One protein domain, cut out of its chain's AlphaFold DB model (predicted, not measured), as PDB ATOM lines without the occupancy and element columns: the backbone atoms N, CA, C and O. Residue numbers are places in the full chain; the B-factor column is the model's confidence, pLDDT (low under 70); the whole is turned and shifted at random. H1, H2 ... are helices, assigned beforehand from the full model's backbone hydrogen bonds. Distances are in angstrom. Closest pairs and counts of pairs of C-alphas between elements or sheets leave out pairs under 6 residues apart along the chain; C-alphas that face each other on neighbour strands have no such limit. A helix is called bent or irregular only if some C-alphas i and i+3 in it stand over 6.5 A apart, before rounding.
ATOM      1  N   SER A  22      51.345  39.023  28.193       66.75
ATOM      2  CA  SER A  22      50.045  39.433  27.631       66.75
ATOM      3  C   SER A  22      49.953  39.161  26.127       66.75
ATOM      4  O   SER A  22      48.931  38.674  25.646       66.75
ATOM      5  N   TRP A  23      51.019  39.466  25.382       68.69
ATOM      6  CA  TRP A  23      51.085  39.229  23.938       68.69
ATOM      7  C   TRP A  23      51.001  37.739  23.595       68.69
ATOM      8  O   TRP A  23      50.246  37.354  22.707       68.69
ATOM      9  N   ARG A  24      51.697  36.883  24.356       74.19
ATOM     10  CA  ARG A  24      51.653  35.425  24.164       74.19
ATOM     11  C   ARG A  24      50.248  34.853  24.346       74.19
ATOM     12  O   ARG A  24      49.829  34.045  23.532       74.19
ATOM     13  N   ILE A  25      49.504  35.290  25.364       74.81
ATOM     14  CA  ILE A  25      48.123  34.823  25.595       74.81
ATOM     15  C   ILE A  25      47.206  35.244  24.441       74.81
ATOM     16  O   ILE A  25      46.438  34.430  23.942       74.81
ATOM     17  N   ARG A  26      47.314  36.493  23.972       74.38
ATOM     18  CA  ARG A  26      46.546  36.978  22.811       74.38
ATOM     19  C   ARG A  26      46.887  36.207  21.539       74.38
ATOM     20  O   ARG A  26      45.981  35.882  20.781       74.38
ATOM     21  N   GLY A  27      48.168  35.891  21.348       74.38
ATOM     22  CA  GLY A  27      48.649  35.044  20.261       74.38
ATOM     23  C   GLY A  27      48.088  33.625  20.336       74.38
ATOM     24  O   GLY A  27      47.620  33.120  19.327       74.38
ATOM     25  N   TRP A  28      48.045  33.011  21.522       75.94
ATOM     26  CA  TRP A  28      47.435  31.690  21.715       75.94
ATOM     27  C   TRP A  28      45.921  31.688  21.498       75.94
ATOM     28  O   TRP A  28      45.414  30.745  20.906       75.94
ATOM     29  N   ILE A  29      45.201  32.735  21.919       76.00
ATOM     30  CA  ILE A  29      43.762  32.885  21.631       76.00
ATOM     31  C   ILE A  29      43.542  33.016  20.125       76.00
ATOM     32  O   ILE A  29      42.693  32.332  19.565       76.00
ATOM     33  N   PHE A  30      44.334  33.865  19.468       75.25
ATOM     34  CA  PHE A  30      44.278  34.022  18.021       75.25
ATOM     35  C   PHE A  30      44.569  32.698  17.316       75.25
ATOM     36  O   PHE A  30      43.790  32.286  16.471       75.25
ATOM     37  N   LEU A  31      45.626  31.987  17.710       77.56
ATOM     38  CA  LEU A  31      45.998  30.705  17.121       77.56
ATOM     39  C   LEU A  31      44.936  29.624  17.383       77.56
ATOM     40  O   LEU A  31      44.585  28.878  16.476       77.56
ATOM     41  N   GLY A  32      44.383  29.577  18.596       76.38
ATOM     42  CA  GLY A  32      43.307  28.663  18.975       76.38
ATOM     43  C   GLY A  32      41.999  28.920  18.227       76.38
ATOM     44  O   GLY A  32      41.252  27.977  17.999       76.38
ATOM     45  N   LEU A  33      41.737  30.159  17.796       73.62
ATOM     46  CA  LEU A  33      40.628  30.498  16.898       73.62
ATOM     47  C   LEU A  33      40.979  30.238  15.427       73.62
ATOM     48  O   LEU A  33      40.144  29.748  14.671       73.62
ATOM     49  N   LEU A  34      42.217  30.530  15.024       73.06
ATOM     50  CA  LEU A  34      42.697  30.416  13.650       73.06
ATOM     51  C   LEU A  34      42.772  28.957  13.198       73.06
ATOM     52  O   LEU A  34      42.342  28.657  12.091       73.06
ATOM     53  N   ILE A  35      43.295  28.048  14.026       73.44
ATOM     54  CA  ILE A  35      43.460  26.626  13.682       73.44
ATOM     55  C   ILE A  35      42.128  25.971  13.276       73.44
ATOM     56  O   ILE A  35      42.057  25.481  12.150       73.44
ATOM     57  N   PRO A  36      41.062  25.964  14.104       73.19
ATOM     58  CA  PRO A  36      39.802  25.333  13.723       73.19
ATOM     59  C   PRO A  36      39.182  26.006  12.497       73.19
ATOM     60  O   PRO A  36      38.655  25.315  11.630       73.19
ATOM     61  N   PHE A  37      39.318  27.327  12.355       68.81
ATOM     62  CA  PHE A  37      38.870  28.040  11.157       68.81
ATOM     63  C   PHE A  37      39.634  27.655   9.896       68.81
ATOM     64  O   PHE A  37      39.038  27.490   8.834       68.81
ATOM     65  N   THR A  38      40.948  27.488  10.010       66.00
ATOM     66  CA  THR A  38      41.814  27.054   8.915       66.00
ATOM     67  C   THR A  38      41.457  25.630   8.509       66.00
ATOM     68  O   THR A  38      41.325  25.354   7.323       66.00
ATOM     69  N   VAL A  39      41.234  24.740   9.483       70.31
ATOM     70  CA  VAL A  39      40.800  23.355   9.243       70.31
ATOM     71  C   VAL A  39      39.433  23.323   8.561       70.31
ATOM     72  O   VAL A  39      39.284  22.629   7.561       70.31
ATOM     73  N   LEU A  40      38.456  24.102   9.035       66.94
ATOM     74  CA  LEU A  40      37.136  24.202   8.403       66.94
ATOM     75  C   LEU A  40      37.233  24.748   6.976       66.94
ATOM     76  O   LEU A  40      36.657  24.162   6.067       66.94
ATOM     77  N   THR A  41      38.009  25.812   6.760       64.94
ATOM     78  CA  THR A  41      38.231  26.391   5.424       64.94
ATOM     79  C   THR A  41      38.891  25.373   4.496       64.94
ATOM     80  O   THR A  41      38.450  25.190   3.366       64.94
ATOM     81  N   TYR A  42      39.915  24.667   4.980       65.75
ATOM     82  CA  TYR A  42      40.602  23.618   4.236       65.75
ATOM     83  C   TYR A  42      39.641  22.494   3.842       65.75
ATOM     84  O   TYR A  42      39.526  22.190   2.656       65.75
ATOM     85  N   LEU A  43      38.895  21.941   4.806       66.69
ATOM     86  CA  LEU A  43      37.902  20.895   4.560       66.69
ATOM     87  C   LEU A  43      36.888  21.337   3.508       66.69
ATOM     88  O   LEU A  43      36.652  20.620   2.538       66.69
ATOM     89  N   ALA A  44      36.368  22.550   3.648       62.03
ATOM     90  CA  ALA A  44      35.339  23.070   2.770       62.03
ATOM     91  C   ALA A  44      35.864  23.358   1.345       62.03
ATOM     92  O   ALA A  44      35.169  23.115   0.358       62.03
ATOM     93  N   THR A  45      37.121  23.795   1.201       59.00
ATOM     94  CA  THR A  45      37.782  23.886  -0.116       59.00
ATOM     95  C   THR A  45      38.118  22.520  -0.716       59.00
ATOM     96  O   THR A  45      38.089  22.369  -1.935       59.00
ATOM     97  N   SER A  46      38.401  21.514   0.117       61.62
ATOM     98  CA  SER A  46      38.733  20.155  -0.328       61.62
ATOM     99  C   SER A  46      37.514  19.321  -0.734       61.62
ATOM    100  O   SER A  46      37.665  18.363  -1.484       61.62
ATOM    101  N   SER A  47      36.307  19.698  -0.290       58.38
ATOM    102  CA  SER A  47      35.042  19.063  -0.687       58.38
ATOM    103  C   SER A  47      34.501  19.533  -2.046       58.38
ATOM    104  O   SER A  47      33.463  19.046  -2.490       58.38
ATOM    105  N   GLY A  48      35.168  20.484  -2.710       52.28
ATOM    106  CA  GLY A  48      34.842  20.886  -4.081       52.28
ATOM    107  C   GLY A  48      35.143  19.783  -5.106       52.28
ATOM    108  O   GLY A  48      35.989  18.923  -4.876       52.28
ATOM    109  N   SER A  49      34.443  19.802  -6.247       43.41
ATOM    110  CA  SER A  49      34.585  18.826  -7.344       43.41
ATOM    111  C   SER A  49      36.057  18.580  -7.738       43.41
ATOM    112  O   SER A  49      36.796  19.553  -7.909       43.41
ATOM    113  N   PRO A  50      36.493  17.319  -7.964       49.81
ATOM    114  CA  PRO A  50      37.890  16.936  -8.233       49.81
ATOM    115  C   PRO A  50      38.548  17.622  -9.446       49.81
ATOM    116  O   PRO A  50      39.772  17.582  -9.573       49.81
ATOM    117  N   SER A  51      37.775  18.285 -10.311       49.38
ATOM    118  CA  SER A  51      38.284  19.105 -11.416       49.38
ATOM    119  C   SER A  51      38.845  20.474 -10.990       49.38
ATOM    120  O   SER A  51      39.578  21.073 -11.767       49.38
ATOM    121  N   ASP A  52      38.542  20.958  -9.779       51.53
ATOM    122  CA  ASP A  52      38.870  22.319  -9.299       51.53
ATOM    123  C   ASP A  52      39.914  22.336  -8.152       51.53
ATOM    124  O   ASP A  52      40.491  23.369  -7.805       51.53
ATOM    125  N   VAL A  53      40.187  21.174  -7.541       48.84
ATOM    126  CA  VAL A  53      40.970  21.056  -6.289       48.84
ATOM    127  C   VAL A  53      42.481  20.942  -6.530       48.84
ATOM    128  O   VAL A  53      43.282  21.159  -5.623       48.84
ATOM    129  N   ARG A  54      42.915  20.618  -7.757       46.94
ATOM    130  CA  ARG A  54      44.308  20.211  -8.026       46.94
ATOM    131  C   ARG A  54      45.316  21.367  -8.114       46.94
ATOM    132  O   ARG A  54      46.514  21.105  -8.140       46.94
ATOM    133  N   GLN A  55      44.859  22.622  -8.143       48.59
ATOM    134  CA  GLN A  55      45.723  23.800  -8.323       48.59
ATOM    135  C   GLN A  55      45.520  24.932  -7.308       48.59
ATOM    136  O   GLN A  55      46.064  26.014  -7.513       48.59
ATOM    137  N   ARG A  56      44.788  24.743  -6.203       54.28
ATOM    138  CA  ARG A  56      44.652  25.816  -5.203       54.28
ATOM    139  C   ARG A  56      45.803  25.762  -4.194       54.28
ATOM    140  O   ARG A  56      45.790  24.890  -3.327       54.28
ATOM    141  N   PRO A  57      46.817  26.648  -4.289       53.88
ATOM    142  CA  PRO A  57      47.914  26.669  -3.336       53.88
ATOM    143  C   PRO A  57      47.374  26.952  -1.936       53.88
ATOM    144  O   PRO A  57      46.474  27.769  -1.764       53.88
ATOM    145  N   VAL A  58      48.007  26.352  -0.930       57.22
ATOM    146  CA  VAL A  58      47.858  26.657   0.508       57.22
ATOM    147  C   VAL A  58      47.845  28.176   0.786       57.22
ATOM    148  O   VAL A  58      47.238  28.639   1.753       57.22
ATOM    149  N   LEU A  59      48.465  28.959  -0.105       56.69
ATOM    150  CA  LEU A  59      48.442  30.419  -0.145       56.69
ATOM    151  C   LEU A  59      47.029  31.020  -0.278       56.69
ATOM    152  O   LEU A  59      46.728  31.998   0.390       56.69
ATOM    153  N   LEU A  60      46.144  30.445  -1.099       56.91
ATOM    154  CA  LEU A  60      44.755  30.902  -1.228       56.91
ATOM    155  C   LEU A  60      43.938  30.554   0.010       56.91
ATOM    156  O   LEU A  60      43.103  31.349   0.418       56.91
ATOM    157  N   THR A  61      44.192  29.402   0.626       55.81
ATOM    158  CA  THR A  61      43.515  28.993   1.861       55.81
ATOM    159  C   THR A  61      43.918  29.901   3.018       55.81
ATOM    160  O   THR A  61      43.061  30.386   3.743       55.81
ATOM    161  N   THR A  62      45.210  30.212   3.141       58.81
ATOM    162  CA  THR A  62      45.719  31.158   4.147       58.81
ATOM    163  C   THR A  62      45.266  32.586   3.876       58.81
ATOM    164  O   THR A  62      44.812  33.250   4.804       58.81
ATOM    165  N   LEU A  63      45.303  33.048   2.621       58.44
ATOM    166  CA  LEU A  63      44.733  34.341   2.243       58.44
ATOM    167  C   LEU A  63      43.251  34.394   2.581       58.44
ATOM    168  O   LEU A  63      42.827  35.369   3.183       58.44
ATOM    169  N   ALA A  64      42.482  33.350   2.281       59.03
ATOM    170  CA  ALA A  64      41.062  33.280   2.594       59.03
ATOM    171  C   ALA A  64      40.813  33.319   4.111       59.03
ATOM    172  O   ALA A  64      40.001  34.111   4.578       59.03
ATOM    173  N   THR A  65      41.563  32.559   4.911       60.53
ATOM    174  CA  THR A  65      41.419  32.585   6.373       60.53
ATOM    175  C   THR A  65      41.790  33.947   6.971       60.53
ATOM    176  O   THR A  65      41.117  34.423   7.882       60.53
ATOM    177  N   ILE A  66      42.827  34.611   6.449       63.66
ATOM    178  CA  ILE A  66      43.242  35.945   6.914       63.66
ATOM    179  C   ILE A  66      42.240  37.015   6.463       63.66
ATOM    180  O   ILE A  66      41.895  37.915   7.232       63.66
ATOM    181  N   THR A  67      41.732  36.900   5.237       65.62
ATOM    182  CA  THR A  67      40.773  37.843   4.652       65.62
ATOM    183  C   THR A  67      39.329  37.580   5.064       65.62
ATOM    184  O   THR A  67      38.456  38.251   4.530       65.62
ATOM    185  N   GLY A  68      39.070  36.678   6.022       67.56
ATOM    186  CA  GLY A  68      37.778  36.486   6.691       67.56
ATOM    187  C   GLY A  68      36.606  36.401   5.706       67.56
ATOM    188  O   GLY A  68      36.406  35.353   5.099       67.56
ATOM    189  N   PRO A  69      35.833  37.479   5.497       62.38
ATOM    190  CA  PRO A  69      34.670  37.479   4.607       62.38
ATOM    191  C   PRO A  69      34.957  37.168   3.126       62.38
ATOM    192  O   PRO A  69      34.037  36.787   2.408       62.38
ATOM    193  N   PHE A  70      36.192  37.282   2.631       64.00
ATOM    194  CA  PHE A  70      36.489  37.093   1.200       64.00
ATOM    195  C   PHE A  70      36.693  35.627   0.765       64.00
ATOM    196  O   PHE A  70      36.940  35.362  -0.412       64.00
ATOM    197  N   VAL A  71      36.531  34.655   1.673       67.56
ATOM    198  CA  VAL A  71      36.679  33.216   1.368       67.56
ATOM    199  C   VAL A  71      35.699  32.763   0.271       67.56
ATOM    200  O   VAL A  71      36.109  32.074  -0.661       67.56
ATOM    201  N   GLY A  72      34.423  33.162   0.345       59.62
ATOM    202  CA  GLY A  72      33.377  32.794  -0.624       59.62
ATOM    203  C   GLY A  72      33.677  33.217  -2.073       59.62
ATOM    204  O   GLY A  72      33.709  32.355  -2.957       59.62
ATOM    205  N   PRO A  73      33.966  34.504  -2.354       59.88
ATOM    206  CA  PRO A  73      34.345  34.941  -3.697       59.88
ATOM    207  C   PRO A  73      35.614  34.254  -4.205       59.88
ATOM    208  O   PRO A  73      35.665  33.876  -5.371       59.88
ATOM    209  N   ILE A  74      36.608  34.003  -3.346       64.94
ATOM    210  CA  ILE A  74      37.800  33.235  -3.735       64.94
ATOM    211  C   ILE A  74      37.414  31.801  -4.124       64.94
ATOM    212  O   ILE A  74      37.905  31.283  -5.127       64.94
ATOM    213  N   ALA A  75      36.519  31.149  -3.376       62.88
ATOM    214  CA  ALA A  75      36.048  29.792  -3.657       62.88
ATOM    215  C   ALA A  75      35.364  29.677  -5.032       62.88
ATOM    216  O   ALA A  75      35.618  28.714  -5.748       62.88
ATOM    217  N   ARG A  76      34.590  30.684  -5.451       63.91
ATOM    218  CA  ARG A  76      33.828  30.687  -6.718       63.91
ATOM    219  C   ARG A  76      34.477  31.473  -7.868       63.91
ATOM    220  O   ARG A  76      33.809  31.781  -8.849       63.91
ATOM    221  N   GLY A  77      35.762  31.819  -7.762       63.75
ATOM    222  CA  GLY A  77      36.486  32.506  -8.841       63.75
ATOM    223  C   GLY A  77      36.061  33.964  -9.065       63.75
ATOM    224  O   GLY A  77      36.185  34.475 -10.172       63.75
ATOM    225  N   GLY A  78      35.556  34.639  -8.031       60.34
ATOM    226  CA  GLY A  78      35.219  36.063  -8.076       60.34
ATOM    227  C   GLY A  78      33.835  36.383  -8.643       60.34
ATOM    228  O   GLY A  78      33.625  37.500  -9.105       60.34
ATOM    229  N   GLN A  79      32.882  35.442  -8.605       67.31
ATOM    230  CA  GLN A  79      31.487  35.736  -8.961       67.31
ATOM    231  C   GLN A  79      30.957  36.951  -8.176       67.31
ATOM    232  O   GLN A  79      31.071  37.006  -6.949       67.31
ATOM    233  N   GLY A  80      30.344  37.905  -8.891       70.44
ATOM    234  CA  GLY A  80      29.900  39.187  -8.333       70.44
ATOM    235  C   GLY A  80      28.953  39.055  -7.136       70.44
ATOM    236  O   GLY A  80      29.106  39.788  -6.168       70.44
ATOM    237  N   CYS A  81      28.062  38.058  -7.134       71.38
ATOM    238  CA  CYS A  81      27.139  37.806  -6.018       71.38
ATOM    239  C   CYS A  81      27.855  37.406  -4.716       71.38
ATOM    240  O   CYS A  81      27.490  37.858  -3.634       71.38
ATOM    241  N   CYS A  82      28.912  36.594  -4.811       68.00
ATOM    242  CA  CYS A  82      29.726  36.208  -3.659       68.00
ATOM    243  C   CYS A  82      30.628  37.364  -3.211       68.00
ATOM    244  O   CYS A  82      30.919  37.494  -2.023       68.00
ATOM    245  N   LEU A  83      31.063  38.208  -4.153       76.81
ATOM    246  CA  LEU A  83      31.880  39.379  -3.863       76.81
ATOM    247  C   LEU A  83      31.083  40.462  -3.128       76.81
ATOM    248  O   LEU A  83      31.555  40.950  -2.106       76.81
ATOM    249  N   GLU A  84      29.880  40.801  -3.589       78.94
ATOM    250  CA  GLU A  84      29.020  41.779  -2.911       78.94
ATOM    251  C   GLU A  84      28.657  41.330  -1.497       78.94
ATOM    252  O   GLU A  84      28.761  42.113  -0.552       78.94
ATOM    253  N   PHE A  85      28.313  40.052  -1.326       76.62
ATOM    254  CA  PHE A  85      28.016  39.499  -0.010       76.62
ATOM    255  C   PHE A  85      29.240  39.540   0.919       76.62
ATOM    256  O   PHE A  85      29.137  39.967   2.068       76.62
ATOM    257  N   ALA A  86      30.427  39.185   0.418       75.00
ATOM    258  CA  ALA A  86      31.670  39.301   1.176       75.00
ATOM    259  C   ALA A  86      31.992  40.751   1.565       75.00
ATOM    260  O   ALA A  86      32.388  41.009   2.699       75.00
ATOM    261  N   VAL A  87      31.799  41.707   0.656       80.06
ATOM    262  CA  VAL A  87      32.006  43.135   0.935       80.06
ATOM    263  C   VAL A  87      31.019  43.625   1.996       80.06
ATOM    264  O   VAL A  87      31.427  44.327   2.919       80.06
ATOM    265  N   PHE A  88      29.753  43.208   1.929       82.69
ATOM    266  CA  PHE A  88      28.760  43.515   2.958       82.69
ATOM    267  C   PHE A  88      29.171  42.951   4.327       82.69
ATOM    268  O   PHE A  88      29.169  43.673   5.326       82.69
ATOM    269  N   LEU A  89      29.619  41.694   4.384       78.00
ATOM    270  CA  LEU A  89      30.116  41.088   5.621       78.00
ATOM    271  C   LEU A  89      31.378  41.786   6.140       78.00
ATOM    272  O   LEU A  89      31.502  41.999   7.345       78.00
ATOM    273  N   ALA A  90      32.289  42.199   5.257       80.50
ATOM    274  CA  ALA A  90      33.458  42.992   5.626       80.50
ATOM    275  C   ALA A  90      33.059  44.357   6.199       80.50
ATOM    276  O   ALA A  90      33.661  44.811   7.171       80.50
ATOM    277  N   PHE A  91      32.023  44.989   5.650       82.56
ATOM    278  CA  PHE A  91      31.513  46.269   6.130       82.56
ATOM    279  C   PHE A  91      30.864  46.165   7.516       82.56
ATOM    280  O   PHE A  91      30.986  47.086   8.315       82.56
ATOM    281  N   VAL A  92      30.218  45.040   7.837       83.00
ATOM    282  CA  VAL A  92      29.595  44.815   9.154       83.00
ATOM    283  C   VAL A  92      30.611  44.311  10.186       83.00
ATOM    284  O   VAL A  92      30.692  44.838  11.296       83.00
ATOM    285  N   CYS A  93      31.413  43.301   9.843       80.19
ATOM    286  CA  CYS A  93      32.338  42.648  10.773       80.19
ATOM    287  C   CYS A  93      33.688  43.369  10.896       80.19
ATOM    288  O   CYS A  93      34.345  43.266  11.934       80.19
ATOM    289  N   GLY A  94      34.093  44.138   9.883       78.62
ATOM    290  CA  GLY A  94      35.315  44.946   9.894       78.62
ATOM    291  C   GLY A  94      35.348  45.988  11.012       78.62
ATOM    292  O   GLY A  94      36.323  46.009  11.764       78.62
ATOM    293  N   PRO A  95      34.293  46.800  11.214       83.19
ATOM    294  CA  PRO A  95      34.200  47.717  12.347       83.19
ATOM    295  C   PRO A  95      34.278  47.016  13.706       83.19
ATOM    296  O   PRO A  95      34.898  47.542  14.625       83.19
ATOM    297  N   ILE A  96      33.713  45.812  13.840       83.62
ATOM    298  CA  ILE A  96      33.770  45.032  15.088       83.62
ATOM    299  C   ILE A  96      35.213  44.600  15.384       83.62
ATOM    300  O   ILE A  96      35.689  44.758  16.511       83.62
ATOM    301  N   LEU A  97      35.944  44.122  14.369       82.25
ATOM    302  CA  LEU A  97      37.371  43.824  14.498       82.25
ATOM    303  C   LEU A  97      38.177  45.092  14.809       82.25
ATOM    304  O   LEU A  97      38.993  45.086  15.728       82.25
ATOM    305  N   ALA A  98      37.917  46.190  14.094       82.25
ATOM    306  CA  ALA A  98      38.590  47.467  14.303       82.25
ATOM    307  C   ALA A  98      38.392  47.978  15.736       82.25
ATOM    308  O   ALA A  98      39.364  48.357  16.383       82.25
ATOM    309  N   LEU A  99      37.175  47.903  16.281       81.75
ATOM    310  CA  LEU A  99      36.893  48.223  17.682       81.75
ATOM    311  C   LEU A  99      37.662  47.302  18.640       81.75
ATOM    312  O   LEU A  99      38.231  47.780  19.622       81.75
ATOM    313  N   GLY A 100      37.749  46.005  18.334       80.31
ATOM    314  CA  GLY A 100      38.549  45.037  19.089       80.31
ATOM    315  C   GLY A 100      40.049  45.360  19.131       80.31
ATOM    316  O   GLY A 100      40.694  45.196  20.175       80.31
ATOM    317  N   LEU A 101      40.597  45.860  18.015       81.62
ATOM    318  CA  LEU A 101      41.986  46.313  17.884       81.62
ATOM    319  C   LEU A 101      42.215  47.655  18.593       81.62
ATOM    320  O   LEU A 101      43.152  47.785  19.380       81.62
ATOM    321  N   ILE A 102      41.337  48.635  18.370       82.25
ATOM    322  CA  ILE A 102      41.404  49.972  18.975       82.25
ATOM    323  C   ILE A 102      41.318  49.871  20.500       82.25
ATOM    324  O   ILE A 102      42.097  50.514  21.205       82.25
ATOM    325  N   ALA A 103      40.463  48.989  21.028       81.38
ATOM    326  CA  ALA A 103      40.358  48.729  22.462       81.38
ATOM    327  C   ALA A 103      41.689  48.280  23.102       81.38
ATOM    328  O   ALA A 103      41.884  48.473  24.305       81.38
ATOM    329  N   GLN A 104      42.635  47.722  22.329       78.06
ATOM    330  CA  GLN A 104      43.971  47.375  22.833       78.06
ATOM    331  C   GLN A 104      44.860  48.591  23.073       78.06
ATOM    332  O   GLN A 104      45.707  48.547  23.969       78.06
ATOM    333  N   VAL A 105      44.688  49.635  22.264       81.06
ATOM    334  CA  VAL A 105      45.569  50.806  22.216       81.06
ATOM    335  C   VAL A 105      45.010  51.940  23.070       81.06
ATOM    336  O   VAL A 105      45.770  52.647  23.729       81.06
ATOM    337  N   VAL A 106      43.682  52.077  23.130       81.12
ATOM    338  CA  VAL A 106      43.033  53.152  23.884       81.12
ATOM    339  C   VAL A 106      43.247  52.959  25.396       81.12
ATOM    340  O   VAL A 106      42.989  51.870  25.941       81.12
ATOM    341  N   PRO A 107      43.743  53.988  26.109       74.94
ATOM    342  CA  PRO A 107      43.829  53.965  27.561       74.94
ATOM    343  C   PRO A 107      42.415  54.010  28.158       74.94
ATOM    344  O   PRO A 107      41.644  54.926  27.894       74.94
ATOM    345  N   LEU A 108      42.064  52.996  28.952       76.50
ATOM    346  CA  LEU A 108      40.762  52.919  29.616       76.50
ATOM    347  C   LEU A 108      40.805  53.687  30.948       76.50
ATOM    348  O   LEU A 108      41.788  53.555  31.681       76.50
ATOM    349  N   PRO A 109      39.740  54.426  31.311       75.88
ATOM    350  CA  PRO A 109      39.697  55.202  32.555       75.88
ATOM    351  C   PRO A 109      39.579  54.331  33.820       75.88
ATOM    352  O   PRO A 109      39.770  54.819  34.931       75.88
ATOM    353  N   PHE A 110      39.306  53.028  33.682       78.62
ATOM    354  CA  PHE A 110      39.130  52.103  34.802       78.62
ATOM    355  C   PHE A 110      40.356  51.196  34.976       78.62
ATOM    356  O   PHE A 110      40.742  50.475  34.060       78.62
ATOM    357  N   ARG A 111      40.962  51.188  36.174       66.50
ATOM    358  CA  ARG A 111      42.146  50.356  36.485       66.50
ATOM    359  C   ARG A 111      41.824  48.886  36.768       66.50
ATOM    360  O   ARG A 111      42.642  48.014  36.490       66.50
ATOM    361  N   ARG A 112      40.641  48.595  37.313       71.38
ATOM    362  CA  ARG A 112      40.179  47.225  37.590       71.38
ATOM    363  C   ARG A 112      39.433  46.692  36.365       71.38
ATOM    364  O   ARG A 112      38.543  47.358  35.856       71.38
ATOM    365  N   GLY A 113      39.819  45.518  35.868       73.88
ATOM    366  CA  GLY A 113      39.129  44.852  34.753       73.88
ATOM    367  C   GLY A 113      39.525  45.295  33.336       73.88
ATOM    368  O   GLY A 113      39.154  44.613  32.385       73.88
ATOM    369  N   ALA A 114      40.348  46.338  33.161       77.69
ATOM    370  CA  ALA A 114      40.818  46.778  31.835       77.69
ATOM    371  C   ALA A 114      41.486  45.657  31.017       77.69
ATOM    372  O   ALA A 114      41.319  45.582  29.802       77.69
ATOM    373  N   GLY A 115      42.213  44.750  31.680       75.06
ATOM    374  CA  GLY A 115      42.804  43.579  31.031       75.06
ATOM    375  C   GLY A 115      41.761  42.596  30.493       75.06
ATOM    376  O   GLY A 115      41.901  42.130  29.366       75.06
ATOM    377  N   ALA A 116      40.706  42.322  31.266       80.69
ATOM    378  CA  ALA A 116      39.613  41.441  30.855       80.69
ATOM    379  C   ALA A 116      38.793  42.068  29.721       80.69
ATOM    380  O   ALA A 116      38.548  41.407  28.721       80.69
ATOM    381  N   PHE A 117      38.467  43.360  29.822       80.94
ATOM    382  CA  PHE A 117      37.761  44.101  28.773       80.94
ATOM    383  C   PHE A 117      38.515  44.056  27.440       80.94
ATOM    384  O   PHE A 117      37.953  43.692  26.411       80.94
ATOM    385  N   ARG A 118      39.825  44.335  27.471       82.00
ATOM    386  CA  ARG A 118      40.700  44.220  26.299       82.00
ATOM    387  C   ARG A 118      40.705  42.808  25.727       82.00
ATOM    388  O   ARG A 118      40.669  42.653  24.513       82.00
ATOM    389  N   LEU A 119      40.753  41.784  26.573       78.88
ATOM    390  CA  LEU A 119      40.756  40.396  26.117       78.88
ATOM    391  C   LEU A 119      39.413  39.999  25.486       78.88
ATOM    392  O   LEU A 119      39.406  39.344  24.455       78.88
ATOM    393  N   VAL A 120      38.289  40.440  26.055       82.81
ATOM    394  CA  VAL A 120      36.944  40.190  25.513       82.81
ATOM    395  C   VAL A 120      36.774  40.860  24.152       82.81
ATOM    396  O   VAL A 120      36.404  40.188  23.198       82.81
ATOM    397  N   PHE A 121      37.116  42.144  24.028       83.62
ATOM    398  CA  PHE A 121      37.040  42.868  22.755       83.62
ATOM    399  C   PHE A 121      37.975  42.286  21.687       83.62
ATOM    400  O   PHE A 121      37.599  42.207  20.521       83.62
ATOM    401  N   TRP A 122      39.164  41.818  22.085       81.25
ATOM    402  CA  TRP A 122      40.069  41.088  21.196       81.25
ATOM    403  C   TRP A 122      39.426  39.806  20.668       81.25
ATOM    404  O   TRP A 122      39.379  39.587  19.460       81.25
ATOM    405  N   THR A 123      38.914  38.970  21.570       80.00
ATOM    406  CA  THR A 123      38.320  37.680  21.214       80.00
ATOM    407  C   THR A 123      37.059  37.863  20.378       80.00
ATOM    408  O   THR A 123      36.909  37.171  19.380       80.00
ATOM    409  N   LEU A 124      36.188  38.818  20.727       83.50
ATOM    410  CA  LEU A 124      34.970  39.127  19.974       83.50
ATOM    411  C   LEU A 124      35.269  39.683  18.580       83.50
ATOM    412  O   LEU A 124      34.615  39.278  17.624       83.50
ATOM    413  N   GLY A 125      36.268  40.561  18.449       83.69
ATOM    414  CA  GLY A 125      36.696  41.090  17.153       83.69
ATOM    415  C   GLY A 125      37.151  39.979  16.209       83.69
ATOM    416  O   GLY A 125      36.669  39.889  15.080       83.69
ATOM    417  N   TRP A 126      38.015  39.083  16.693       80.06
ATOM    418  CA  TRP A 126      38.460  37.927  15.913       80.06
ATOM    419  C   TRP A 126      37.347  36.916  15.650       80.06
ATOM    420  O   TRP A 126      37.278  36.388  14.545       80.06
ATOM    421  N   LEU A 127      36.456  36.670  16.615       80.50
ATOM    422  CA  LEU A 127      35.300  35.794  16.422       80.50
ATOM    423  C   LEU A 127      34.386  36.313  15.318       80.50
ATOM    424  O   LEU A 127      34.074  35.563  14.403       80.50
ATOM    425  N   ALA A 128      33.988  37.584  15.378       81.88
ATOM    426  CA  ALA A 128      33.123  38.189  14.372       81.88
ATOM    427  C   ALA A 128      33.784  38.178  12.987       81.88
ATOM    428  O   ALA A 128      33.147  37.811  12.000       81.88
ATOM    429  N   TRP A 129      35.077  38.517  12.916       79.69
ATOM    430  CA  TRP A 129      35.833  38.509  11.664       79.69
ATOM    431  C   TRP A 129      35.939  37.114  11.051       79.69
ATOM    432  O   TRP A 129      35.628  36.930   9.878       79.69
ATOM    433  N   LEU A 130      36.326  36.115  11.842       77.38
ATOM    434  CA  LEU A 130      36.446  34.748  11.355       77.38
ATOM    435  C   LEU A 130      35.067  34.182  10.994       77.38
ATOM    436  O   LEU A 130      34.895  33.673   9.890       77.38
ATOM    437  N   PHE A 131      34.051  34.350  11.848       77.50
ATOM    438  CA  PHE A 131      32.683  33.877  11.596       77.50
ATOM    439  C   PHE A 131      32.090  34.426  10.301       77.50
ATOM    440  O   PHE A 131      31.427  33.690   9.571       77.50
ATOM    441  N   SER A 132      32.409  35.669   9.946       74.50
ATOM    442  CA  SER A 132      32.009  36.232   8.658       74.50
ATOM    443  C   SER A 132      32.547  35.432   7.456       74.50
ATOM    444  O   SER A 132      31.855  35.269   6.454       74.50
ATOM    445  N   GLY A 133      33.731  34.827   7.572       68.94
ATOM    446  CA  GLY A 133      34.270  33.936   6.546       68.94
ATOM    447  C   GLY A 133      33.482  32.639   6.383       68.94
ATOM    448  O   GLY A 133      33.233  32.228   5.252       68.94
ATOM    449  N   LEU A 134      33.011  32.039   7.483       70.44
ATOM    450  CA  LEU A 134      32.125  30.865   7.439       70.44
ATOM    451  C   LEU A 134      30.791  31.193   6.769       70.44
ATOM    452  O   LEU A 134      30.319  30.423   5.938       70.44
ATOM    453  N   VAL A 135      30.193  32.338   7.109       73.44
ATOM    454  CA  VAL A 135      28.908  32.764   6.536       73.44
ATOM    455  C   VAL A 135      29.051  33.073   5.043       73.44
ATOM    456  O   VAL A 135      28.232  32.620   4.246       73.44
ATOM    457  N   SER A 136      30.120  33.770   4.642       68.94
ATOM    458  CA  SER A 136      30.453  34.011   3.228       68.94
ATOM    459  C   SER A 136      30.648  32.707   2.453       68.94
ATOM    460  O   SER A 136      30.167  32.557   1.330       68.94
ATOM    461  N   PHE A 137      31.298  31.721   3.076       66.50
ATOM    462  CA  PHE A 137      31.462  30.401   2.486       66.50
ATOM    463  C   PHE A 137      30.133  29.652   2.355       66.50
ATOM    464  O   PHE A 137      29.848  29.122   1.290       66.50
ATOM    465  N   GLY A 138      29.293  29.650   3.393       66.88
ATOM    466  CA  GLY A 138      27.964  29.034   3.347       66.88
ATOM    467  C   GLY A 138      27.094  29.604   2.226       66.88
ATOM    468  O   GLY A 138      26.476  28.845   1.486       66.88
ATOM    469  N   HIS A 139      27.129  30.924   2.023       67.62
ATOM    470  CA  HIS A 139      26.442  31.578   0.906       67.62
ATOM    471  C   HIS A 139      26.977  31.137  -0.466       67.62
ATOM    472  O   HIS A 139      26.223  31.061  -1.426       67.62
ATOM    473  N   ALA A 140      28.265  30.806  -0.583       63.41
ATOM    474  CA  ALA A 140      28.831  30.300  -1.832       63.41
ATOM    475  C   ALA A 140      28.388  28.861  -2.174       63.41
ATOM    476  O   ALA A 140      28.636  28.412  -3.294       63.41
ATOM    477  N   PHE A 141      27.777  28.122  -1.240       61.44
ATOM    478  CA  PHE A 141      27.237  26.764  -1.445       61.44
ATOM    479  C   PHE A 141      25.705  26.698  -1.415       61.44
ATOM    480  O   PHE A 141      25.157  25.619  -1.643       61.44
ATOM    481  N   SER A 142      25.039  27.823  -1.151       62.06
ATOM    482  CA  SER A 142      23.592  27.980  -1.309       62.06
ATOM    483  C   SER A 142      23.228  28.352  -2.741       62.06
ATOM    484  O   SER A 142      22.050  28.103  -3.077       62.06
TER     485      SER A 142
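AT A GLANCE: This is residues 22 to 142 of the 142 residues of an uncharacterized protein of Planctomyces sp. SH-PL62 (UniProt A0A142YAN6). Three long helices stand side by side in a row, H5 in the middle, with H1 running its way and H4 the other; short H2 and H3 pack on one side. The 121 printed residues, all helix by class, have five named helices, H1 to H5, and no named strand. The rod, only just compact, close to loose, has a radius of gyration of 16.2 A and spans 57 by 27 by 19 A.

IN THESE COORDINATES: H5, residues 114 to 141, 41.1 A, begins at C-alpha 114 (40.818, 46.778, 31.835). H4, residues 80 to 105, 36.2 A, has a kink of 33 degrees near residue 92. H1, residues 22 to 46, 35.8 A, begins at C-alpha 22 (50.045, 39.433, 27.631). H2 is residues 58 to 66; H3, residues 68 to 75, is irregular, C-alphas 69 and 72 being 7.1 A apart.

HOW THE PARTS SIT: H5, the hub, touches H4 in a helical hairpin, the closest C-alphas, Leu 97 and Gly 125, 3.9 A apart. H1 touches H5, closest C-alphas Phe 37 and Leu 130, 7.1 A. In H2 every O i to N i+4 pair is within hydrogen-bond range; in H1 20 of 21 are, in H3 2 of 4, in H4 18 of 22 and in H5 23 of 24.

THE WHOLE: The printed part has no cut; the H1 to H2 link is long. Residues 40 to 79 are among 54 under pLDDT 70.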